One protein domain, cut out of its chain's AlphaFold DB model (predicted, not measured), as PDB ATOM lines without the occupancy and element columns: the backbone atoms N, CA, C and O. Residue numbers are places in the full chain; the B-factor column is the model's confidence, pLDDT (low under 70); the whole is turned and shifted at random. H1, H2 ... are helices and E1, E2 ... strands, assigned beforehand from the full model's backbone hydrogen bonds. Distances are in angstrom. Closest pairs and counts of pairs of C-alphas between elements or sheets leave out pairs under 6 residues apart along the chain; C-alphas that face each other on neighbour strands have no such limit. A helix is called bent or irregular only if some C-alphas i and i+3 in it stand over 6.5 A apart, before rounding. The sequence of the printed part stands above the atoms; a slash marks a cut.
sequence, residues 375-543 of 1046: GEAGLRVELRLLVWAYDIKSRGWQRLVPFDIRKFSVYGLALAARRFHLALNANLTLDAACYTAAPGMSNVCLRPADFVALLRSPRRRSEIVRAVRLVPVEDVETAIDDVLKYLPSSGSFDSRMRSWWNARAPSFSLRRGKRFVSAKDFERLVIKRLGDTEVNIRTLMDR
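This is residues 375 to 543 of the 1046 residues of an uncharacterized protein of Gregarina niphandrodes (UniProt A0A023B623). Two helical lobes stand side by side: H1 and H2 cross in one, with H3 near H1, and H4, H5 and H6 make the other, with the tiny sheet E1 E2 at one end of H4 and H6. A long link, residues 457 to 469, bridges the lobes, with residues 456 to 462 standing free, and H7, at the last printed residues, touches no other helix. The 169 printed residues, mostly helix by class, hold seven named helices and two antiparallel strands in the order H1 H2 H3 E1 H4 H5 E2 H6 H7. The whole is compact, with a radius of gyration of the C-alphas of 16.7 A and spans of 53 by 42 by 24 A.

H1, residues 383 to 394, begins at C-alpha (35.927, -2.329, -36.623). H2 is residues 410 to 424, 20.8 A long, and H3 448 to 456. E1, residues 470 to 472, precedes H4, 473 to 486, 20.1 A. H5, 493 to 507, is 21.1 A. E2 is 516 to 518, H6 519 to 532, 19.6 A, and H7 537 to 543, ending at C-alpha (24.811, 28.755, -37.925).

H1 and H2 touch at Leu 385 and Ala 414, C-alphas 4.9 A apart, at a steep tilt of 66 degrees, opposite ways. H3 is near H1. H4 and H6 touch at Ile 480 and Val 526, closest C-alphas 5.7 A apart, at a steep tilt of 63 degrees, the same way. H4 and H5 only just touch, with 3 pairs of C-alphas within 8 A, the closest Val 483 and Trp 500 at 6.9 A. H4 and H5 are irregular: C-alphas 474 and 477 are 7.6 A apart, 503 and 506 7.2 A. In E1 and E2, N 471 and O 517 are 3.0 A apart, within hydrogen-bond range. Every O i to N i+4 pair is within range in H1, H2, H3 and H6, against 8 of 10 in H4, 9 of 11 in H5 and 2 of 3 in H7. H7 and H6 are apart.

The C-alphas of Gly 375 and Arg 512, the two farthest apart, are 54.5 A apart. The printed part has no cut. The links H1 to H2, H2 to H3 and H3 to E1 are long, and residues 456 to 462 stand free. The mean pLDDT of the printed part is 78.2; residues 458 to 469 and 534 to 543 are among those under 70.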
ATOM      1  N   GLY A 375      20.411  -9.405 -45.894       92.19
ATOM      2  CA  GLY A 375      21.309  -9.030 -46.997       92.19
ATOM      3  C   GLY A 375      22.688  -8.524 -46.552       92.19
ATOM      4  O   GLY A 375      23.601  -8.428 -47.366       92.19
ATOM      5  N   GLU A 376      22.874  -8.227 -45.263       95.75
ATOM      6  CA  GLU A 376      24.131  -7.708 -44.712       95.75
ATOM      7  C   GLU A 376      25.004  -8.806 -44.074       95.75
ATOM      8  O   GLU A 376      26.141  -8.539 -43.685       95.75
ATOM      9  N   ALA A 377      24.514 -10.049 -43.994       88.81
ATOM     10  CA  ALA A 377      25.172 -11.161 -43.301       88.81
ATOM     11  C   ALA A 377      26.587 -11.498 -43.821       88.81
ATOM     12  O   ALA A 377      27.432 -11.958 -43.051       88.81
ATOM     13  N   GLY A 378      26.860 -11.256 -45.108       91.31
ATOM     14  CA  GLY A 378      28.176 -11.471 -45.725       91.31
ATOM     15  C   GLY A 378      29.136 -10.276 -45.646       91.31
ATOM     16  O   GLY A 378      30.312 -10.420 -45.980       91.31
ATOM     17  N   LEU A 379      28.667  -9.094 -45.228       93.19
ATOM     18  CA  LEU A 379      29.443  -7.856 -45.328       93.19
ATOM     19  C   LEU A 379      30.563  -7.806 -44.286       93.19
ATOM     20  O   LEU A 379      30.341  -8.042 -43.102       93.19
ATOM     21  N   ARG A 380      31.773  -7.439 -44.723       93.94
ATOM     22  CA  ARG A 380      32.911  -7.153 -43.840       93.94
ATOM     23  C   ARG A 380      33.085  -5.643 -43.719       93.94
ATOM     24  O   ARG A 380      33.285  -4.964 -44.724       93.94
ATOM     25  N   VAL A 381      33.020  -5.120 -42.496       93.44
ATOM     26  CA  VAL A 381      33.135  -3.677 -42.223       93.44
ATOM     27  C   VAL A 381      34.192  -3.434 -41.149       93.44
ATOM     28  O   VAL A 381      34.329  -4.221 -40.215       93.44
ATOM     29  N   GLU A 382      34.965  -2.362 -41.320       92.88
ATOM     30  CA  GLU A 382      36.077  -1.965 -40.452       92.88
ATOM     31  C   GLU A 382      35.611  -1.741 -39.003       92.88
ATOM     32  O   GLU A 382      34.613  -1.053 -38.760       92.88
ATOM     33  N   LEU A 383      36.341  -2.295 -38.030       92.06
ATOM     34  CA  LEU A 383      35.927  -2.329 -36.623       92.06
ATOM     35  C   LEU A 383      35.598  -0.937 -36.046       92.06
ATOM     36  O   LEU A 383      34.608  -0.811 -35.324       92.06
ATOM     37  N   ARG A 384      36.352   0.118 -36.399       90.88
ATOM     38  CA  ARG A 384      36.064   1.492 -35.926       90.88
ATOM     39  C   ARG A 384      34.675   1.989 -36.347       90.88
ATOM     40  O   ARG A 384      33.962   2.562 -35.527       90.88
ATOM     41  N   LEU A 385      34.262   1.711 -37.588       92.62
ATOM     42  CA  LEU A 385      32.957   2.116 -38.124       92.62
ATOM     43  C   LEU A 385      31.821   1.364 -37.421       92.62
ATOM     44  O   LEU A 385      30.782   1.952 -37.134       92.62
ATOM     45  N   LEU A 386      32.029   0.078 -37.120       94.19
ATOM     46  CA  LEU A 386      31.052  -0.761 -36.425       94.19
ATOM     47  C   LEU A 386      30.867  -0.359 -34.960       94.19
ATOM     48  O   LEU A 386      29.731  -0.297 -34.494       94.19
ATOM     49  N   VAL A 387      31.949  -0.050 -34.237       91.94
ATOM     50  CA  VAL A 387      31.867   0.415 -32.841       91.94
ATOM     51  C   VAL A 387      31.211   1.799 -32.767       91.94
ATOM     52  O   VAL A 387      30.314   1.992 -31.947       91.94
ATOM     53  N   TRP A 388      31.572   2.724 -33.666       94.75
ATOM     54  CA  TRP A 388      30.914   4.032 -33.784       94.75
ATOM     55  C   TRP A 388      29.414   3.891 -34.091       94.75
ATOM     56  O   TRP A 388      28.576   4.399 -33.346       94.75
ATOM     57  N   ALA A 389      29.049   3.129 -35.129       94.62
ATOM     58  CA  ALA A 389      27.651   2.930 -35.511       94.62
ATOM     59  C   ALA A 389      26.841   2.215 -34.416       94.62
ATOM     60  O   ALA A 389      25.659   2.513 -34.232       94.62
ATOM     61  N   TYR A 390      27.472   1.304 -33.663       95.19
ATOM     62  CA  TYR A 390      26.859   0.635 -32.519       95.19
ATOM     63  C   TYR A 390      26.574   1.611 -31.371       95.19
ATOM     64  O   TYR A 390      25.456   1.602 -30.858       95.19
ATOM     65  N   ASP A 391      27.526   2.462 -30.969       91.25
ATOM     66  CA  ASP A 391      27.295   3.475 -29.924       91.25
ATOM     67  C   ASP A 391      26.173   4.439 -30.344       91.25
ATOM     68  O   ASP A 391      25.198   4.607 -29.609       91.25
ATOM     69  N   ILE A 392      26.252   4.984 -31.563       92.12
ATOM     70  CA  ILE A 392      25.253   5.906 -32.128       92.12
ATOM     71  C   ILE A 392      23.838   5.299 -32.092       92.12
ATOM     72  O   ILE A 392      22.885   5.952 -31.657       92.12
ATOM     73  N   LYS A 393      23.685   4.037 -32.519       92.62
ATOM     74  CA  LYS A 393      22.388   3.340 -32.539       92.62
ATOM     75  C   LYS A 393      21.906   2.901 -31.159       92.62
ATOM     76  O   LYS A 393      20.723   3.057 -30.872       92.62
ATOM     77  N   SER A 394      22.784   2.346 -30.322       91.06
ATOM     78  CA  SER A 394      22.412   1.784 -29.012       91.06
ATOM     79  C   SER A 394      22.093   2.854 -27.967       91.06
ATOM     80  O   SER A 394      21.278   2.605 -27.080       91.06
ATOM     81  N   ARG A 395      22.685   4.049 -28.089       89.19
ATOM     82  CA  ARG A 395      22.470   5.185 -27.174       89.19
ATOM     83  C   ARG A 395      21.448   6.201 -27.680       89.19
ATOM     84  O   ARG A 395      21.134   7.152 -26.979       89.19
ATOM     85  N   GLY A 396      20.924   6.014 -28.894       90.38
ATOM     86  CA  GLY A 396      19.929   6.913 -29.479       90.38
ATOM     87  C   GLY A 396      20.486   8.259 -29.951       90.38
ATOM     88  O   GLY A 396      19.702   9.169 -30.209       90.38
ATOM     89  N   TRP A 397      21.805   8.386 -30.131       91.94
ATOM     90  CA  TRP A 397      22.501   9.608 -30.560       91.94
ATOM     91  C   TRP A 397      22.281   9.947 -32.055       91.94
ATOM     92  O   TRP A 397      23.207  10.314 -32.778       91.94
ATOM     93  N   GLN A 398      21.041   9.841 -32.543       88.19
ATOM     94  CA  GLN A 398      20.664  10.077 -33.946       88.19
ATOM     95  C   GLN A 398      21.003  11.510 -34.401       88.19
ATOM     96  O   GLN A 398      21.314  11.724 -35.566       88.19
ATOM     97  N   ARG A 399      21.003  12.473 -33.465       84.38
ATOM     98  CA  ARG A 399      21.371  13.888 -33.674       84.38
ATOM     99  C   ARG A 399      22.852  14.110 -34.024       84.38
ATOM    100  O   ARG A 399      23.187  15.191 -34.495       84.38
ATOM    101  N   LEU A 400      23.728  13.118 -33.812       84.06
ATOM    102  CA  LEU A 400      25.162  13.202 -34.131       84.06
ATOM    103  C   LEU A 400      25.497  12.854 -35.596       84.06
ATOM    104  O   LEU A 400      26.672  12.832 -35.964       84.06
ATOM    105  N   VAL A 401      24.487  12.559 -36.422       86.88
ATOM    106  CA  VAL A 401      24.638  12.126 -37.818       86.88
ATOM    107  C   VAL A 401      23.756  13.005 -38.719       86.88
ATOM    108  O   VAL A 401      22.587  13.203 -38.394       86.88
ATOM    109  N   PRO A 402      24.251  13.530 -39.860       82.56
ATOM    110  CA  PRO A 402      23.503  14.493 -40.682       82.56
ATOM    111  C   PRO A 402      22.378  13.882 -41.550       82.56
ATOM    112  O   PRO A 402      21.795  14.582 -42.376       82.56
ATOM    113  N   PHE A 403      22.058  12.594 -41.386       84.62
ATOM    114  CA  PHE A 403      21.045  11.864 -42.160       84.62
ATOM    115  C   PHE A 403      20.180  10.966 -41.260       84.62
ATOM    116  O   PHE A 403      20.623  10.543 -40.194       84.62
ATOM    117  N   ASP A 404      18.944  10.652 -41.681       87.81
ATOM    118  CA  ASP A 404      18.037   9.798 -40.898       87.81
ATOM    119  C   ASP A 404      18.579   8.367 -40.776       87.81
ATOM    120  O   ASP A 404      18.465   7.545 -41.687       87.81
ATOM    121  N   ILE A 405      19.136   8.049 -39.607       92.56
ATOM    122  CA  ILE A 405      19.687   6.722 -39.348       92.56
ATOM    123  C   ILE A 405      18.619   5.667 -39.034       92.56
ATOM    124  O   ILE A 405      18.972   4.491 -38.930       92.56
ATOM    125  N   ARG A 406      17.334   6.019 -38.845       90.50
ATOM    126  CA  ARG A 406      16.304   5.096 -38.312       90.50
ATOM    127  C   ARG A 406      16.216   3.792 -39.101       90.50
ATOM    128  O   ARG A 406      16.270   2.731 -38.484       90.50
ATOM    129  N   LYS A 407      16.195   3.878 -40.435       91.56
ATOM    130  CA  LYS A 407      16.053   2.734 -41.360       91.56
ATOM    131  C   LYS A 407      17.282   1.813 -41.457       91.56
ATOM    132  O   LYS A 407      17.163   0.714 -41.981       91.56
ATOM    133  N   PHE A 408      18.451   2.237 -40.973       95.06
ATOM    134  CA  PHE A 408      19.695   1.469 -41.091       95.06
ATOM    135  C   PHE A 408      19.876   0.448 -39.955       95.06
ATOM    136  O   PHE A 408      19.488   0.698 -38.811       95.06
ATOM    137  N   SER A 409      20.549  -0.668 -40.236       96.31
ATOM    138  CA  SER A 409      21.172  -1.500 -39.199       96.31
ATOM    139  C   SER A 409      22.471  -0.849 -38.685       96.31
ATOM    140  O   SER A 409      22.867   0.219 -39.162       96.31
ATOM    141  N   VAL A 410      23.171  -1.478 -37.734       95.62
ATOM    142  CA  VAL A 410      24.534  -1.048 -37.354       95.62
ATOM    143  C   VAL A 410      25.499  -1.175 -38.543       95.62
ATOM    144  O   VAL A 410      26.280  -0.257 -38.791       95.62
ATOM    145  N   TYR A 411      25.411  -2.258 -39.322       95.94
ATOM    146  CA  TYR A 411      26.238  -2.464 -40.521       95.94
ATOM    147  C   TYR A 411      25.928  -1.452 -41.634       95.94
ATOM    148  O   TYR A 411      26.846  -0.838 -42.185       95.94
ATOM    149  N   GLY A 412      24.648  -1.206 -41.912       95.31
ATOM    150  CA  GLY A 412      24.215  -0.233 -42.911       95.31
ATOM    151  C   GLY A 412      24.614   1.195 -42.539       95.31
ATOM    152  O   GLY A 412      25.072   1.948 -43.396       95.31
ATOM    153  N   LEU A 413      24.519   1.558 -41.253       94.50
ATOM    154  CA  LEU A 413      24.972   2.859 -40.754       94.50
ATOM    155  C   LEU A 413      26.499   3.006 -40.856       94.50
ATOM    156  O   LEU A 413      26.983   4.049 -41.290       94.50
ATOM    157  N   ALA A 414      27.258   1.961 -40.520       95.00
ATOM    158  CA  ALA A 414      28.714   1.944 -40.660       95.00
ATOM    159  C   ALA A 414      29.161   2.115 -42.130       95.00
ATOM    160  O   ALA A 414      30.118   2.839 -42.414       95.00
ATOM    161  N   LEU A 415      28.441   1.511 -43.083       93.25
ATOM    162  CA  LEU A 415      28.695   1.670 -44.520       93.25
ATOM    163  C   LEU A 415      28.250   3.033 -45.067       93.25
ATOM    164  O   LEU A 415      28.971   3.621 -45.877       93.25
ATOM    165  N   ALA A 416      27.117   3.569 -44.605       90.94
ATOM    166  CA  ALA A 416      26.695   4.932 -44.924       90.94
ATOM    167  C   ALA A 416      27.734   5.952 -44.434       90.94
ATOM    168  O   ALA A 416      28.200   6.780 -45.215       90.94
ATOM    169  N   ALA A 417      28.185   5.835 -43.181       89.50
ATOM    170  CA  ALA A 417      29.220   6.693 -42.613       89.50
ATOM    171  C   ALA A 417      30.555   6.594 -43.365       89.50
ATOM    172  O   ALA A 417      31.180   7.624 -43.606       89.50
ATOM    173  N   ARG A 418      30.960   5.398 -43.825       88.88
ATOM    174  CA  ARG A 418      32.141   5.233 -44.694       88.88
ATOM    175  C   ARG A 418      32.007   6.018 -46.001       88.88
ATOM    176  O   ARG A 418      32.951   6.702 -46.386       88.88
ATOM    177  N   ARG A 419      30.846   5.947 -46.667       84.75
ATOM    178  CA  ARG A 419      30.571   6.705 -47.903       84.75
ATOM    179  C   ARG A 419      30.575   8.218 -47.648       84.75
ATOM    180  O   ARG A 419      31.252   8.941 -48.367       84.75
ATOM    181  N   PHE A 420      29.904   8.691 -46.594       81.44
ATOM    182  CA  PHE A 420      29.873  10.118 -46.238       81.44
ATOM    183  C   PHE A 420      31.241  10.675 -45.805       81.44
ATOM    184  O   PHE A 420      31.585  11.793 -46.178       81.44
ATOM    185  N   HIS A 421      32.040   9.909 -45.055       78.19
ATOM    186  CA  HIS A 421      33.395  10.307 -44.652       78.19
ATOM    187  C   HIS A 421      34.315  10.494 -45.872       78.19
ATOM    188  O   HIS A 421      35.002  11.507 -45.954       78.19
ATOM    189  N   LEU A 422      34.250   9.582 -46.852       69.50
ATOM    190  CA  LEU A 422      34.974   9.707 -48.125       69.50
ATOM    191  C   LEU A 422      34.475  10.875 -48.997       69.50
ATOM    192  O   LEU A 422      35.273  11.463 -49.717       69.50
ATOM    193  N   ALA A 423      33.181  11.205 -48.944       65.75
ATOM    194  CA  ALA A 423      32.578  12.224 -49.808       65.75
ATOM    195  C   ALA A 423      32.748  13.669 -49.308       65.75
ATOM    196  O   ALA A 423      32.818  14.580 -50.128       65.75
ATOM    197  N   LEU A 424      32.776  13.901 -47.987       58.56
ATOM    198  CA  LEU A 424      32.706  15.257 -47.412       58.56
ATOM    199  C   LEU A 424      33.870  15.637 -46.484       58.56
ATOM    200  O   LEU A 424      33.918  16.780 -46.039       58.56
ATOM    201  N   ASN A 425      34.782  14.716 -46.129       57.38
ATOM    202  CA  ASN A 425      35.837  14.936 -45.114       57.38
ATOM    203  C   ASN A 425      35.327  15.420 -43.728       57.38
ATOM    204  O   ASN A 425      36.116  15.796 -42.861       57.38
ATOM    205  N   ALA A 426      34.011  15.395 -43.493       56.97
ATOM    206  CA  ALA A 426      33.355  16.003 -42.342       56.97
ATOM    207  C   ALA A 426      32.350  15.031 -41.699       56.97
ATOM    208  O   ALA A 426      31.196  14.939 -42.107       56.97
ATOM    209  N   ASN A 427      32.784  14.307 -40.662       58.59
ATOM    210  CA  ASN A 427      31.891  13.578 -39.755       58.59
ATOM    211  C   ASN A 427      32.380  13.748 -38.312       58.59
ATOM    212  O   ASN A 427      33.396  13.190 -37.904       58.59
ATOM    213  N   LEU A 428      31.656  14.551 -37.530       62.88
ATOM    214  CA  LEU A 428      32.180  15.238 -36.341       62.88
ATOM    215  C   LEU A 428      32.313  14.366 -35.072       62.88
ATOM    216  O   LEU A 428      32.342  14.911 -33.974       62.88
ATOM    217  N   THR A 429      32.397  13.039 -35.200       78.12
ATOM    218  CA  THR A 429      32.625  12.097 -34.077       78.12
ATOM    219  C   THR A 429      33.361  10.812 -34.474       78.12
ATOM    220  O   THR A 429      34.037  10.227 -33.633       78.12
ATOM    221  N   LEU A 430      33.274  10.374 -35.738       83.06
ATOM    222  CA  LEU A 430      33.908   9.134 -36.217       83.06
ATOM    223  C   LEU A 430      35.442   9.163 -36.100       83.06
ATOM    224  O   LEU A 430      36.056   8.136 -35.818       83.06
ATOM    225  N   ASP A 431      36.049  10.337 -36.279       81.69
ATOM    226  CA  ASP A 431      37.506  10.511 -36.238       81.69
ATOM    227  C   ASP A 431      38.102  10.441 -34.822       81.69
ATOM    228  O   ASP A 431      39.322  10.470 -34.676       81.69
ATOM    229  N   ALA A 432      37.276  10.382 -33.770       83.12
ATOM    230  CA  ALA A 432      37.737  10.442 -32.386       83.12
ATOM    231  C   ALA A 432      38.716   9.304 -32.031       83.12
ATOM    232  O   ALA A 432      38.531   8.135 -32.401       83.12
ATOM    233  N   ALA A 433      39.742   9.619 -31.237       79.94
ATOM    234  CA  ALA A 433      40.731   8.644 -30.786       79.94
ATOM    235  C   ALA A 433      40.089   7.511 -29.962       79.94
ATOM    236  O   ALA A 433      40.601   6.386 -29.956       79.94
ATOM    237  N   CYS A 434      38.942   7.759 -29.325       80.62
ATOM    238  CA  CYS A 434      38.141   6.751 -28.630       80.62
ATOM    239  C   CYS A 434      37.552   5.641 -29.532       80.62
ATOM    240  O   CYS A 434      37.327   4.536 -29.025       80.62
ATOM    241  N   TYR A 435      37.385   5.890 -30.840       85.44
ATOM    242  CA  TYR A 435      37.000   4.894 -31.856       85.44
ATOM    243  C   TYR A 435      38.192   4.341 -32.649       85.44
ATOM    244  O   TYR A 435      38.067   3.321 -33.328       85.44
ATOM    245  N   THR A 436      39.370   4.958 -32.534       79.56
ATOM    246  CA  THR A 436      40.595   4.434 -33.153       79.56
ATOM    247  C   THR A 436      41.062   3.184 -32.402       79.56
ATOM    248  O   THR A 436      41.395   3.259 -31.214       79.56
ATOM    249  N   ALA A 437      41.095   2.041 -33.089       73.19
ATOM    250  CA  ALA A 437      41.581   0.773 -32.548       73.19
ATOM    251  C   ALA A 437      43.088   0.818 -32.207       73.19
ATOM    252  O   ALA A 437      43.798   1.759 -32.569       73.19
ATOM    253  N   ALA A 438      43.583  -0.201 -31.498       70.56
ATOM    254  CA  ALA A 438      45.010  -0.352 -31.219       70.56
ATOM    255  C   ALA A 438      45.839  -0.501 -32.521       70.56
ATOM    256  O   ALA A 438      45.292  -0.940 -33.541       70.56
ATOM    257  N   PRO A 439      47.149  -0.175 -32.513       54.12
ATOM    258  CA  PRO A 439      48.041  -0.458 -33.639       54.12
ATOM    259  C   PRO A 439      47.927  -1.922 -34.093       54.12
ATOM    260  O   PRO A 439      47.833  -2.824 -33.268       54.12
ATOM    261  N   GLY A 440      47.865  -2.149 -35.407       59.72
ATOM    262  CA  GLY A 440      47.589  -3.464 -36.005       59.72
ATOM    263  C   GLY A 440      46.102  -3.841 -36.107       59.72
ATOM    264  O   GLY A 440      45.741  -4.620 -36.984       59.72
ATOM    265  N   MET A 441      45.208  -3.255 -35.299       64.06
ATOM    266  CA  MET A 441      43.767  -3.564 -35.336       64.06
ATOM    267  C   MET A 441      42.920  -2.627 -36.212       64.06
ATOM    268  O   MET A 441      41.738  -2.905 -36.409       64.06
ATOM    269  N   SER A 442      43.476  -1.531 -36.744       60.88
ATOM    270  CA  SER A 442      42.714  -0.534 -37.522       60.88
ATOM    271  C   SER A 442      41.955  -1.152 -38.697       60.88
ATOM    272  O   SER A 442      40.759  -0.925 -38.846       60.88
ATOM    273  N   ASN A 443      42.628  -2.002 -39.474       73.50
ATOM    274  CA  ASN A 443      42.115  -2.520 -40.744       73.50
ATOM    275  C   ASN A 443      41.251  -3.789 -40.572       73.50
ATOM    276  O   ASN A 443      40.813  -4.381 -41.561       73.50
ATOM    277  N   VAL A 444      41.006  -4.235 -39.333       85.75
ATOM    278  CA  VAL A 444      40.248  -5.464 -39.046       85.75
ATOM    279  C   VAL A 444      38.785  -5.271 -39.445       85.75
ATOM    280  O   VAL A 444      38.057  -4.481 -38.844       85.75
ATOM    281  N   CYS A 445      38.348  -6.018 -40.460       90.81
ATOM    282  CA  CYS A 445      36.985  -5.970 -40.982       90.81
ATOM    283  C   CYS A 445      36.195  -7.219 -40.563       90.81
ATOM    284  O   CYS A 445      36.549  -8.333 -40.951       90.81
ATOM    285  N   LEU A 446      35.115  -7.039 -39.798       92.25
ATOM    286  CA  LEU A 446      34.333  -8.128 -39.194       92.25
ATOM    287  C   LEU A 446      33.016  -8.381 -39.936       92.25
ATOM    288  O   LEU A 446      32.378  -7.426 -40.395       92.25
ATOM    289  N   ARG A 447      32.563  -9.643 -39.986       94.12
ATOM    290  CA  ARG A 447      31.183 -10.001 -40.376       94.12
ATOM    291  C   ARG A 447      30.239  -9.840 -39.174       94.12
ATOM    292  O   ARG A 447      30.715  -9.915 -38.036       94.12
ATOM    293  N   PRO A 448      28.912  -9.701 -39.368       94.69
ATOM    294  CA  PRO A 448      27.973  -9.492 -38.263       94.69
ATOM    295  C   PRO A 448      28.058 -10.539 -37.145       94.69
ATOM    296  O   PRO A 448      27.972 -10.182 -35.973       94.69
ATOM    297  N   ALA A 449      28.294 -11.812 -37.479       89.88
ATOM    298  CA  ALA A 449      28.497 -12.874 -36.490       89.88
ATOM    299  C   ALA A 449      29.760 -12.650 -35.631       89.88
ATOM    300  O   ALA A 449      29.701 -12.771 -34.408       89.88
ATOM    301  N   ASP A 450      30.876 -12.258 -36.255       91.69
ATOM    302  CA  ASP A 450      32.148 -11.997 -35.571       91.69
ATOM    303  C   ASP A 450      32.030 -10.761 -34.655       91.69
ATOM    304  O   ASP A 450      32.532 -10.756 -33.529       91.69
ATOM    305  N   PHE A 451      31.306  -9.726 -35.101       93.94
ATOM    306  CA  PHE A 451      31.037  -8.527 -34.303       93.94
ATOM    307  C   PHE A 451      30.068  -8.799 -33.138       93.94
ATOM    308  O   PHE A 451      30.288  -8.307 -32.033       93.94
ATOM    309  N   VAL A 452      29.045  -9.644 -33.323       91.56
ATOM    310  CA  VAL A 452      28.177 -10.109 -32.222       91.56
ATOM    311  C   VAL A 452      28.965 -10.937 -31.200       91.56
ATOM    312  O   VAL A 452      28.758 -10.769 -29.997       91.56
ATOM    313  N   ALA A 453      29.896 -11.788 -31.642       88.19
ATOM    314  CA  ALA A 453      30.788 -12.523 -30.744       88.19
ATOM    315  C   ALA A 453      31.715 -11.576 -29.957       88.19
ATOM    316  O   ALA A 453      31.848 -11.721 -28.739       88.19
ATOM    317  N   LEU A 454      32.283 -10.557 -30.614       88.75
ATOM    318  CA  LEU A 454      33.082  -9.515 -29.960       88.75
ATOM    319  C   LEU A 454      32.261  -8.739 -28.915       88.75
ATOM    320  O   LEU A 454      32.706  -8.585 -27.779       88.75
ATOM    321  N   LEU A 455      31.043  -8.311 -29.262       86.56
ATOM    322  CA  LEU A 455      30.140  -7.606 -28.346       86.56
ATOM    323  C   LEU A 455      29.746  -8.449 -27.124       86.56
ATOM    324  O   LEU A 455      29.492  -7.870 -26.066       86.56
ATOM    325  N   ARG A 456      29.699  -9.781 -27.244       84.06
ATOM    326  CA  ARG A 456      29.390 -10.714 -26.143       84.06
ATOM    327  C   ARG A 456      30.588 -11.041 -25.245       84.06
ATOM    328  O   ARG A 456      30.371 -11.531 -24.143       84.06
ATOM    329  N   SER A 457      31.826 -10.780 -25.670       76.75
ATOM    330  CA  SER A 457      33.031 -11.075 -24.882       76.75
ATOM    331  C   SER A 457      33.315  -9.975 -23.844       76.75
ATOM    332  O   SER A 457      33.577  -8.837 -24.241       76.75
ATOM    333  N   PRO A 458      33.331 -10.265 -22.525       53.50
ATOM    334  CA  PRO A 458      33.634  -9.244 -21.520       53.50
ATOM    335  C   PRO A 458      35.098  -8.780 -21.578       53.50
ATOM    336  O   PRO A 458      35.363  -7.580 -21.563       53.50
ATOM    337  N   ARG A 459      36.051  -9.720 -21.709       49.09
ATOM    338  CA  ARG A 459      37.501  -9.438 -21.671       49.09
ATOM    339  C   ARG A 459      37.984  -8.609 -22.873       49.09
ATOM    340  O   ARG A 459      38.739  -7.657 -22.688       49.09
ATOM    341  N   ARG A 460      37.471  -8.877 -24.082       52.94
ATOM    342  CA  ARG A 460      37.891  -8.157 -25.303       52.94
ATOM    343  C   ARG A 460      37.386  -6.712 -25.406       52.94
ATOM    344  O   ARG A 460      37.861  -5.972 -26.262       52.94
ATOM    345  N   ARG A 461      36.466  -6.269 -24.536       51.72
ATOM    346  CA  ARG A 461      36.076  -4.844 -24.456       51.72
ATOM    347  C   ARG A 461      37.141  -3.975 -23.773       51.72
ATOM    348  O   ARG A 461      37.233  -2.793 -24.092       51.72
ATOM    349  N   SER A 462      37.938  -4.540 -22.863       43.94
ATOM    350  CA  SER A 462      38.991  -3.823 -22.121       43.94
ATOM    351  C   SER A 462      40.322  -3.707 -22.875       43.94
ATOM    352  O   SER A 462      41.026  -2.715 -22.718       43.94
ATOM    353  N   GLU A 463      40.664  -4.677 -23.726       45.72
ATOM    354  CA  GLU A 463      42.000  -4.803 -24.345       45.72
ATOM    355  C   GLU A 463      42.288  -3.777 -25.467       45.72
ATOM    356  O   GLU A 463      43.413  -3.664 -25.942       45.72
ATOM    357  N   ILE A 464      41.297  -2.977 -25.871       46.91
ATOM    358  CA  ILE A 464      41.378  -2.039 -27.011       46.91
ATOM    359  C   ILE A 464      42.103  -0.712 -26.648       46.91
ATOM    360  O   ILE A 464      42.284   0.162 -27.502       46.91
ATOM    361  N   VAL A 465      42.533  -0.515 -25.391       40.06
ATOM    362  CA  VAL A 465      42.940   0.807 -24.867       40.06
ATOM    363  C   VAL A 465      44.317   0.822 -24.182       40.06
ATOM    364  O   VAL A 465      44.458   0.427 -23.029       40.06
ATOM    365  N   ARG A 466      45.313   1.439 -24.840       35.84
ATOM    366  CA  ARG A 466      46.487   2.064 -24.194       35.84
ATOM    367  C   ARG A 466      46.878   3.366 -24.906       35.84
ATOM    368  O   ARG A 466      47.236   3.342 -26.078       35.84
ATOM    369  N   ALA A 467      46.823   4.488 -24.184       34.88
ATOM    370  CA  ALA A 467      47.501   5.757 -24.485       34.88
ATOM    371  C   ALA A 467      47.428   6.664 -23.239       34.88
ATOM    372  O   ALA A 467      46.348   6.824 -22.674       34.88
ATOM    373  N   VAL A 468      48.545   7.257 -22.801       45.91
ATOM    374  CA  VAL A 468      48.605   8.022 -21.539       45.91
ATOM    375  C   VAL A 468      48.579   9.530 -21.794       45.91
ATOM    376  O   VAL A 468      49.596  10.134 -22.125       45.91
ATOM    377  N   ARG A 469      47.407  10.143 -21.594       50.75
ATOM    378  CA  ARG A 469      47.205  11.574 -21.288       50.75
ATOM    379  C   ARG A 469      45.973  11.688 -20.383       50.75
ATOM    380  O   ARG A 469      45.041  10.903 -20.554       50.75
ATOM    381  N   LEU A 470      45.999  12.607 -19.417       73.25
ATOM    382  CA  LEU A 470      45.153  12.566 -18.216       73.25
ATOM    383  C   LEU A 470      44.531  13.936 -17.872       73.25
ATOM    384  O   LEU A 470      45.226  14.948 -17.942       73.25
ATOM    385  N   VAL A 471      43.256  13.953 -17.463       81.19
ATOM    386  CA  VAL A 471      42.502  15.123 -16.940       81.19
ATOM    387  C   VAL A 471      41.932  14.779 -15.553       81.19
ATOM    388  O   VAL A 471      41.410  13.672 -15.420       81.19
ATOM    389  N   PRO A 472      42.024  15.640 -14.516       84.25
ATOM    390  CA  PRO A 472      41.486  15.333 -13.185       84.25
ATOM    391  C   PRO A 472      39.972  15.087 -13.216       84.25
ATOM    392  O   PRO A 472      39.252  15.835 -13.871       84.25
ATOM    393  N   VAL A 473      39.485  14.064 -12.505       84.94
ATOM    394  CA  VAL A 473      38.066  13.632 -12.515       84.94
ATOM    395  C   VAL A 473      37.116  14.765 -12.115       84.94
ATOM    396  O   VAL A 473      36.052  14.925 -12.706       84.94
ATOM    397  N   GLU A 474      37.516  15.563 -11.133       82.50
ATOM    398  CA  GLU A 474      36.783  16.728 -10.630       82.50
ATOM    399  C   GLU A 474      36.690  17.900 -11.623       82.50
ATOM    400  O   GLU A 474      35.756  18.692 -11.534       82.50
ATOM    401  N   ASP A 475      37.616  18.000 -12.580       86.31
ATOM    402  CA  ASP A 475      37.661  19.087 -13.566       86.31
ATOM    403  C   ASP A 475      36.990  18.693 -14.906       86.31
ATOM    404  O   ASP A 475      36.922  19.504 -15.832       86.31
ATOM    405  N   VAL A 476      36.471  17.459 -15.023       87.94
ATOM    406  CA  VAL A 476      35.948  16.874 -16.275       87.94
ATOM    407  C   VAL A 476      34.785  17.659 -16.875       87.94
ATOM    408  O   VAL A 476      34.854  17.992 -18.052       87.94
ATOM    409  N   GLU A 477      33.735  17.976 -16.112       89.25
ATOM    410  CA  GLU A 477      32.570  18.703 -16.654       89.25
ATOM    411  C   GLU A 477      32.964  20.125 -17.098       89.25
ATOM    412  O   GLU A 477      32.615  20.552 -18.196       89.25
ATOM    413  N   THR A 478      33.800  20.818 -16.314       87.62
ATOM    414  CA  THR A 478      34.381  22.126 -16.670       87.62
ATOM    415  C   THR A 478      35.177  22.059 -17.976       87.62
ATOM    416  O   THR A 478      35.070  22.948 -18.824       87.62
ATOM    417  N   ALA A 479      35.970  21.001 -18.156       86.62
ATOM    418  CA  ALA A 479      36.759  20.776 -19.359       86.62
ATOM    419  C   ALA A 479      35.889  20.383 -20.569       86.62
ATOM    420  O   ALA A 479      36.168  20.834 -21.678       86.62
ATOM    421  N   ILE A 480      34.813  19.609 -20.376       89.38
ATOM    422  CA  ILE A 480      33.817  19.320 -21.424       89.38
ATOM    423  C   ILE A 480      33.140  20.621 -21.870       89.38
ATOM    424  O   ILE A 480      33.072  20.888 -23.068       89.38
ATOM    425  N   ASP A 481      32.709  21.471 -20.939       87.88
ATOM    426  CA  ASP A 481      32.084  22.755 -21.266       87.88
ATOM    427  C   ASP A 481      33.063  23.742 -21.939       87.88
ATOM    428  O   ASP A 481      32.631  24.555 -22.758       87.88
ATOM    429  N   ASP A 482      34.369  23.693 -21.644       86.00
ATOM    430  CA  ASP A 482      35.393  24.462 -22.378       86.00
ATOM    431  C   ASP A 482      35.615  23.909 -23.800       86.00
ATOM    432  O   ASP A 482      35.674  24.685 -24.755       86.00
ATOM    433  N   VAL A 483      35.627  22.580 -23.982       86.25
ATOM    434  CA  VAL A 483      35.643  21.934 -25.312       86.25
ATOM    435  C   VAL A 483      34.415  22.324 -26.139       86.25
ATOM    436  O   VAL A 483      34.556  22.690 -27.307       86.25
ATOM    437  N   LEU A 484      33.215  22.298 -25.549       83.75
ATOM    438  CA  LEU A 484      31.969  22.680 -26.224       83.75
ATOM    439  C   LEU A 484      31.974  24.154 -26.662       83.75
ATOM    440  O   LEU A 484      31.462  24.469 -27.737       83.75
ATOM    441  N   LYS A 485      32.623  25.043 -25.899       82.31
ATOM    442  CA  LYS A 485      32.850  26.450 -26.282       82.31
ATOM    443  C   LYS A 485      33.913  26.616 -27.380       82.31
ATOM    444  O   LYS A 485      33.854  27.594 -28.118       82.31
ATOM    445  N   TYR A 486      34.866  25.685 -27.505       71.25
ATOM    446  CA  TYR A 486      35.980  25.749 -28.472       71.25
ATOM    447  C   TYR A 486      35.746  24.969 -29.784       71.25
ATOM    448  O   TYR A 486      36.472  25.140 -30.771       71.25
ATOM    449  N   LEU A 487      34.684  24.159 -29.826       69.00
ATOM    450  CA  LEU A 487      34.233  23.403 -30.995       69.00
ATOM    451  C   LEU A 487      33.826  24.208 -32.256       69.00
ATOM    452  O   LEU A 487      33.968  23.617 -33.326       69.00
ATOM    453  N   PRO A 488      33.396  25.494 -32.242       56.84
ATOM    454  CA  PRO A 488      33.058  26.229 -33.476       56.84
ATOM    455  C   PRO A 488      34.279  26.686 -34.306       56.84
ATOM    456  O   PRO A 488      34.159  27.542 -35.175       56.84
ATOM    457  N   SER A 489      35.463  26.124 -34.055       57.94
ATOM    458  CA  SER A 489      36.626  26.237 -34.943       57.94
ATOM    459  C   SER A 489      36.555  25.211 -36.088       57.94
ATOM    460  O   SER A 489      35.892  24.175 -35.972       57.94
ATOM    461  N   SER A 490      37.227  25.487 -37.210       62.16
ATOM    462  CA  SER A 490      37.235  24.614 -38.392       62.16
ATOM    463  C   SER A 490      38.174  23.406 -38.242       62.16
ATOM    464  O   SER A 490      39.215  23.477 -37.589       62.16
ATOM    465  N   GLY A 491      37.805  22.278 -38.860       67.69
ATOM    466  CA  GLY A 491      38.582  21.030 -38.872       67.69
ATOM    467  C   GLY A 491      37.806  19.803 -38.375       67.69
ATOM    468  O   GLY A 491      36.663  19.905 -37.929       67.69
ATOM    469  N   SER A 492      38.430  18.621 -38.441       78.31
ATOM    470  CA  SER A 492      37.824  17.380 -37.934       78.31
ATOM    471  C   SER A 492      37.644  17.409 -36.411       78.31
ATOM    472  O   SER A 492      38.238  18.227 -35.702       78.31
ATOM    473  N   PHE A 493      36.810  16.517 -35.867       80.50
ATOM    474  CA  PHE A 493      36.605  16.432 -34.414       80.50
ATOM    475  C   PHE A 493      37.904  16.110 -33.670       80.50
ATOM    476  O   PHE A 493      38.275  16.840 -32.760       80.50
ATOM    477  N   ASP A 494      38.642  15.094 -34.115       78.19
ATOM    478  CA  ASP A 494      39.946  14.748 -33.548       78.19
ATOM    479  C   ASP A 494      40.984  15.872 -33.726       78.19
ATOM    480  O   ASP A 494      41.726  16.163 -32.788       78.19
ATOM    481  N   SER A 495      41.007  16.578 -34.863       73.31
ATOM    482  CA  SER A 495      41.919  17.715 -35.039       73.31
ATOM    483  C   SER A 495      41.629  18.833 -34.032       73.31
ATOM    484  O   SER A 495      42.568  19.409 -33.474       73.31
ATOM    485  N   ARG A 496      40.349  19.090 -33.732       80.44
ATOM    486  CA  ARG A 496      39.914  20.086 -32.741       80.44
ATOM    487  C   ARG A 496      40.127  19.613 -31.303       80.44
ATOM    488  O   ARG A 496      40.651  20.389 -30.511       80.44
ATOM    489  N   MET A 497      39.862  18.343 -30.985       83.12
ATOM    490  CA  MET A 497      40.202  17.745 -29.686       83.12
ATOM    491  C   MET A 497      41.714  17.775 -29.434       83.12
ATOM    492  O   MET A 497      42.141  18.196 -28.362       83.12
ATOM    493  N   ARG A 498      42.547  17.426 -30.426       77.69
ATOM    494  CA  ARG A 498      44.013  17.551 -30.333       77.69
ATOM    495  C   ARG A 498      44.468  19.007 -30.215       77.69
ATOM    496  O   ARG A 498      45.409  19.271 -29.467       77.69
ATOM    497  N   SER A 499      43.823  19.943 -30.914       77.88
ATOM    498  CA  SER A 499      44.110  21.381 -30.807       77.88
ATOM    499  C   SER A 499      43.810  21.904 -29.398       77.88
ATOM    500  O   SER A 499      44.711  22.414 -28.731       77.88
ATOM    501  N   TRP A 500      42.591  21.670 -28.896       88.12
ATOM    502  CA  TRP A 500      42.187  22.015 -27.533       88.12
ATOM    503  C   TRP A 500      43.099  21.352 -26.497       88.12
ATOM    504  O   TRP A 500      43.616  22.037 -25.621       88.12
ATOM    505  N   TRP A 501      43.397  20.055 -26.627       81.25
ATOM    506  CA  TRP A 501      44.256  19.353 -25.669       81.25
ATOM    507  C   TRP A 501      45.656  19.971 -25.603       81.25
ATOM    508  O   TRP A 501      46.173  20.222 -24.517       81.25
ATOM    509  N   ASN A 502      46.272  20.261 -26.751       75.94
ATOM    510  CA  ASN A 502      47.605  20.865 -26.783       75.94
ATOM    511  C   ASN A 502      47.610  22.335 -26.307       75.94
ATOM    512  O   ASN A 502      48.654  22.809 -25.870       75.94
ATOM    513  N   ALA A 503      46.474  23.042 -26.365       76.44
ATOM    514  CA  ALA A 503      46.350  24.445 -25.952       76.44
ATOM    515  C   ALA A 503      45.842  24.652 -24.508       76.44
ATOM    516  O   ALA A 503      46.149  25.676 -23.901       76.44
ATOM    517  N   ARG A 504      45.046  23.720 -23.964       75.88
ATOM    518  CA  ARG A 504      44.295  23.886 -22.701       75.88
ATOM    519  C   ARG A 504      44.530  22.790 -21.662       75.88
ATOM    520  O   ARG A 504      44.424  23.097 -20.475       75.88
ATOM    521  N   ALA A 505      44.927  21.569 -22.030       69.56
ATOM    522  CA  ALA A 505      45.227  20.535 -21.029       69.56
ATOM    523  C   ALA A 505      46.341  20.912 -20.019       69.56
ATOM    524  O   ALA A 505      46.197  20.536 -18.854       69.56
ATOM    525  N   PRO A 506      47.394  21.690 -20.374       70.25
ATOM    526  CA  PRO A 506      48.404  22.135 -19.405       70.25
ATOM    527  C   PRO A 506      47.841  22.912 -18.202       70.25
ATOM    528  O   PRO A 506      48.388  22.822 -17.105       70.25
ATOM    529  N   SER A 507      46.717  23.616 -18.374       66.19
ATOM    530  CA  SER A 507      46.005  24.327 -17.292       66.19
ATOM    531  C   SER A 507      45.440  23.384 -16.222       66.19
ATOM    532  O   SER A 507      45.269  23.790 -15.075       66.19
ATOM    533  N   PHE A 508      45.141  22.134 -16.590       64.81
ATOM    534  CA  PHE A 508      44.522  21.134 -15.717       64.81
ATOM    535  C   PHE A 508      45.544  20.159 -15.100       64.81
ATOM    536  O   PHE A 508      45.251  19.497 -14.106       64.81
ATOM    537  N   SER A 509      46.760  20.053 -15.649       55.28
ATOM    538  CA  SER A 509      47.715  18.984 -15.303       55.28
ATOM    539  C   SER A 509      48.652  19.268 -14.114       55.28
ATOM    540  O   SER A 509      49.552  18.473 -13.854       55.28
ATOM    541  N   LEU A 510      48.485  20.382 -13.391       50.12
ATOM    542  CA  LEU A 510      49.456  20.866 -12.388       50.12
ATOM    543  C   LEU A 510      49.158  20.496 -10.918       50.12
ATOM    544  O   LEU A 510      49.857  20.955 -10.017       50.12
ATOM    545  N   ARG A 511      48.149  19.659 -10.639       53.84
ATOM    546  CA  ARG A 511      47.757  19.279  -9.265       53.84
ATOM    547  C   ARG A 511      48.057  17.799  -8.980       53.84
ATOM    548  O   ARG A 511      47.329  16.918  -9.432       53.84
ATOM    549  N   ARG A 512      49.130  17.522  -8.220       47.31
ATOM    550  CA  ARG A 512      49.479  16.164  -7.741       47.31
ATOM    551  C   ARG A 512      48.399  15.618  -6.785       47.31
ATOM    552  O   ARG A 512      47.754  16.389  -6.082       47.31
ATOM    553  N   GLY A 513      48.238  14.291  -6.741       64.19
ATOM    554  CA  GLY A 513      47.400  13.586  -5.751       64.19
ATOM    555  C   GLY A 513      45.925  13.354  -6.117       64.19
ATOM    556  O   GLY A 513      45.160  12.918  -5.262       64.19
ATOM    557  N   LYS A 514      45.501  13.634  -7.356       75.25
ATOM    558  CA  LYS A 514      44.101  13.494  -7.811       75.25
ATOM    559  C   LYS A 514      43.877  12.239  -8.666       75.25
ATOM    560  O   LYS A 514      44.829  11.629  -9.152       75.25
ATOM    561  N   ARG A 515      42.611  11.843  -8.849       79.12
ATOM    562  CA  ARG A 515      42.214  10.789  -9.807       79.12
ATOM    563  C   ARG A 515      42.066  11.406 -11.196       79.12
ATOM    564  O   ARG A 515      41.648  12.552 -11.305       79.12
ATOM    565  N   PHE A 516      42.358  10.646 -12.250       81.69
ATOM    566  CA  PHE A 516      42.360  11.156 -13.622       81.69
ATOM    567  C   PHE A 516      41.556  10.284 -14.599       81.69
ATOM    568  O   PHE A 516      41.521   9.061 -14.470       81.69
ATOM    569  N   VAL A 517      40.976  10.923 -15.614       82.81
ATOM    570  CA  VAL A 517      40.322  10.318 -16.785       82.81
ATOM    571  C   VAL A 517      41.292  10.317 -17.970       82.81
ATOM    572  O   VAL A 517      42.021  11.291 -18.173       82.81
ATOM    573  N   SER A 518      41.314   9.238 -18.761       83.00
ATOM    574  CA  SER A 518      42.153   9.153 -19.968       83.00
ATOM    575  C   SER A 518      41.632  10.062 -21.086       83.00
ATOM    576  O   SER A 518      40.431  10.309 -21.173       83.00
ATOM    577  N   ALA A 519      42.494  10.506 -22.004       79.88
ATOM    578  CA  ALA A 519      42.061  11.302 -23.158       79.88
ATOM    579  C   ALA A 519      40.959  10.624 -24.001       79.88
ATOM    580  O   ALA A 519      40.025  11.295 -24.434       79.88
ATOM    581  N   LYS A 520      41.009   9.292 -24.175       79.81
ATOM    582  CA  LYS A 520      39.966   8.541 -24.900       79.81
ATOM    583  C   LYS A 520      38.646   8.472 -24.126       79.81
ATOM    584  O   LYS A 520      37.583   8.455 -24.739       79.81
ATOM    585  N   ASP A 521      38.692   8.433 -22.797       84.88
ATOM    586  CA  ASP A 521      37.481   8.416 -21.967       84.88
ATOM    587  C   ASP A 521      36.890   9.819 -21.798       84.88
ATOM    588  O   ASP A 521      35.673   9.976 -21.810       84.88
ATOM    589  N   PHE A 522      37.731  10.852 -21.777       88.50
ATOM    590  CA  PHE A 522      37.306  12.245 -21.870       88.50
ATOM    591  C   PHE A 522      36.613  12.531 -23.213       88.50
ATOM    592  O   PHE A 522      35.514  13.078 -23.225       88.50
ATOM    593  N   GLU A 523      37.166  12.067 -24.341       89.06
ATOM    594  CA  GLU A 523      36.478  12.113 -25.643       89.06
ATOM    595  C   GLU A 523      35.126  11.385 -25.628       89.06
ATOM    596  O   GLU A 523      34.151  11.908 -26.164       89.06
ATOM    597  N   ARG A 524      35.025  10.208 -24.990       84.81
ATOM    598  CA  ARG A 524      33.736   9.502 -24.822       84.81
ATOM    599  C   ARG A 524      32.728  10.325 -24.025       84.81
ATOM    600  O   ARG A 524      31.543  10.272 -24.342       84.81
ATOM    601  N   LEU A 525      33.173  11.080 -23.021       89.62
ATOM    602  CA  LEU A 525      32.307  11.958 -22.233       89.62
ATOM    603  C   LEU A 525      31.904  13.221 -23.010       89.62
ATOM    604  O   LEU A 525      30.735  13.589 -22.952       89.62
ATOM    605  N   VAL A 526      32.790  13.813 -23.820       89.50
ATOM    606  CA  VAL A 526      32.440  14.900 -24.761       89.50
ATOM    607  C   VAL A 526      31.417  14.423 -25.801       89.50
ATOM    608  O   VAL A 526      30.402  15.083 -26.008       89.50
ATOM    609  N   ILE A 527      31.640  13.263 -26.429       87.69
ATOM    610  CA  ILE A 527      30.719  12.691 -27.430       87.69
ATOM    611  C   ILE A 527      29.382  12.314 -26.786       87.69
ATOM    612  O   ILE A 527      28.334  12.591 -27.369       87.69
ATOM    613  N   LYS A 528      29.399  11.773 -25.560       88.81
ATOM    614  CA  LYS A 528      28.185  11.578 -24.763       88.81
ATOM    615  C   LYS A 528      27.466  12.901 -24.522       88.81
ATOM    616  O   LYS A 528      26.281  12.985 -24.807       88.81
ATOM    617  N   ARG A 529      28.159  13.940 -24.051       89.19
ATOM    618  CA  ARG A 529      27.547  15.248 -23.776       89.19
ATOM    619  C   ARG A 529      26.905  15.838 -25.033       89.19
ATOM    620  O   ARG A 529      25.770  16.285 -24.952       89.19
ATOM    621  N   LEU A 530      27.576  15.752 -26.186       85.50
ATOM    622  CA  LEU A 530      27.024  16.147 -27.488       85.50
ATOM    623  C   LEU A 530      25.777  15.329 -27.871       85.50
ATOM    624  O   LEU A 530      24.794  15.896 -28.344       85.50
ATOM    625  N   GLY A 531      25.803  14.007 -27.673       82.31
ATOM    626  CA  GLY A 531      24.681  13.116 -27.992       82.31
ATOM    627  C   GLY A 531      23.480  13.252 -27.050       82.31
ATOM    628  O   GLY A 531      22.347  13.023 -27.474       82.31
ATOM    629  N   ASP A 532      23.734  13.652 -25.805       83.38
ATOM    630  CA  ASP A 532      22.738  13.854 -24.753       83.38
ATOM    631  C   ASP A 532      22.170  15.296 -24.755       83.38
ATOM    632  O   ASP A 532      21.119  15.544 -24.165       83.38
ATOM    633  N   THR A 533      22.825  16.264 -25.417       81.62
ATOM    634  CA  THR A 533      22.279  17.623 -25.606       81.62
ATOM    635  C   THR A 533      21.170  17.690 -26.663       81.62
ATOM    636  O   THR A 533      21.176  16.992 -27.673       81.62
ATOM    637  N   GLU A 534      20.226  18.615 -26.467       69.31
ATOM    638  CA  GLU A 534      19.112  18.879 -27.395       69.31
ATOM    639  C   GLU A 534      19.539  19.555 -28.714       69.31
ATOM    640  O   GLU A 534      18.754  19.627 -29.660       69.31
ATOM    641  N   VAL A 535      20.782  20.043 -28.802       68.88
ATOM    642  CA  VAL A 535      21.279  20.814 -29.947       68.88
ATOM    643  C   VAL A 535      21.488  19.904 -31.160       68.88
ATOM    644  O   VAL A 535      22.382  19.063 -31.196       68.88
ATOM    645  N   ASN A 536      20.668  20.097 -32.190       66.44
ATOM    646  CA  ASN A 536      20.821  19.431 -33.479       66.44
ATOM    647  C   ASN A 536      22.129  19.884 -34.161       66.44
ATOM    648  O   ASN A 536      22.314  21.083 -34.379       66.44
ATOM    649  N   ILE A 537      23.008  18.945 -34.549       66.62
ATOM    650  CA  ILE A 537      24.259  19.272 -35.260       66.62
ATOM    651  C   ILE A 537      23.993  20.069 -36.541       66.62
ATOM    652  O   ILE A 537      24.774  20.960 -36.861       66.62
ATOM    653  N   ARG A 538      22.875  19.825 -37.236       59.69
ATOM    654  CA  ARG A 538      22.522  20.606 -38.428       59.69
ATOM    655  C   ARG A 538      22.360  22.090 -38.095       59.69
ATOM    656  O   ARG A 538      23.020  22.914 -38.701       59.69
ATOM    657  N   THR A 539      21.639  22.414 -37.021       63.03
ATOM    658  CA  THR A 539      21.447  23.792 -36.534       63.03
ATOM    659  C   THR A 539      22.728  24.431 -35.971       63.03
ATOM    660  O   THR A 539      22.808  25.653 -35.874       63.03
ATOM    661  N   LEU A 540      23.748  23.640 -35.616       58.84
ATOM    662  CA  LEU A 540      25.105  24.152 -35.379       58.84
ATOM    663  C   LEU A 540      25.805  24.507 -36.701       58.84
ATOM    664  O   LEU A 540      26.372  25.589 -36.798       58.84
ATOM    665  N   MET A 541      25.715  23.641 -37.716       56.22
ATOM    666  CA  MET A 541      26.323  23.847 -39.040       56.22
ATOM    667  C   MET A 541      25.686  25.004 -39.820       56.22
ATOM    668  O   MET A 541      26.408  25.895 -40.260       56.22
ATOM    669  N   ASP A 542      24.352  25.066 -39.886       52.88
ATOM    670  CA  ASP A 542      23.596  26.149 -40.538       52.88
ATOM    671  C   ASP A 542      23.958  27.534 -39.941       52.88
ATOM    672  O   ASP A 542      23.875  28.567 -40.603       52.88
ATOM    673  N   ARG A 543      24.391  27.556 -38.669       50.31
ATOM    674  CA  ARG A 543      24.811  28.755 -37.925       50.31
ATOM    675  C   ARG A 543      26.306  29.082 -38.075       50.31
ATOM    676  O   ARG A 543      26.726  30.150 -37.632       50.31
TER     677      ARG A 543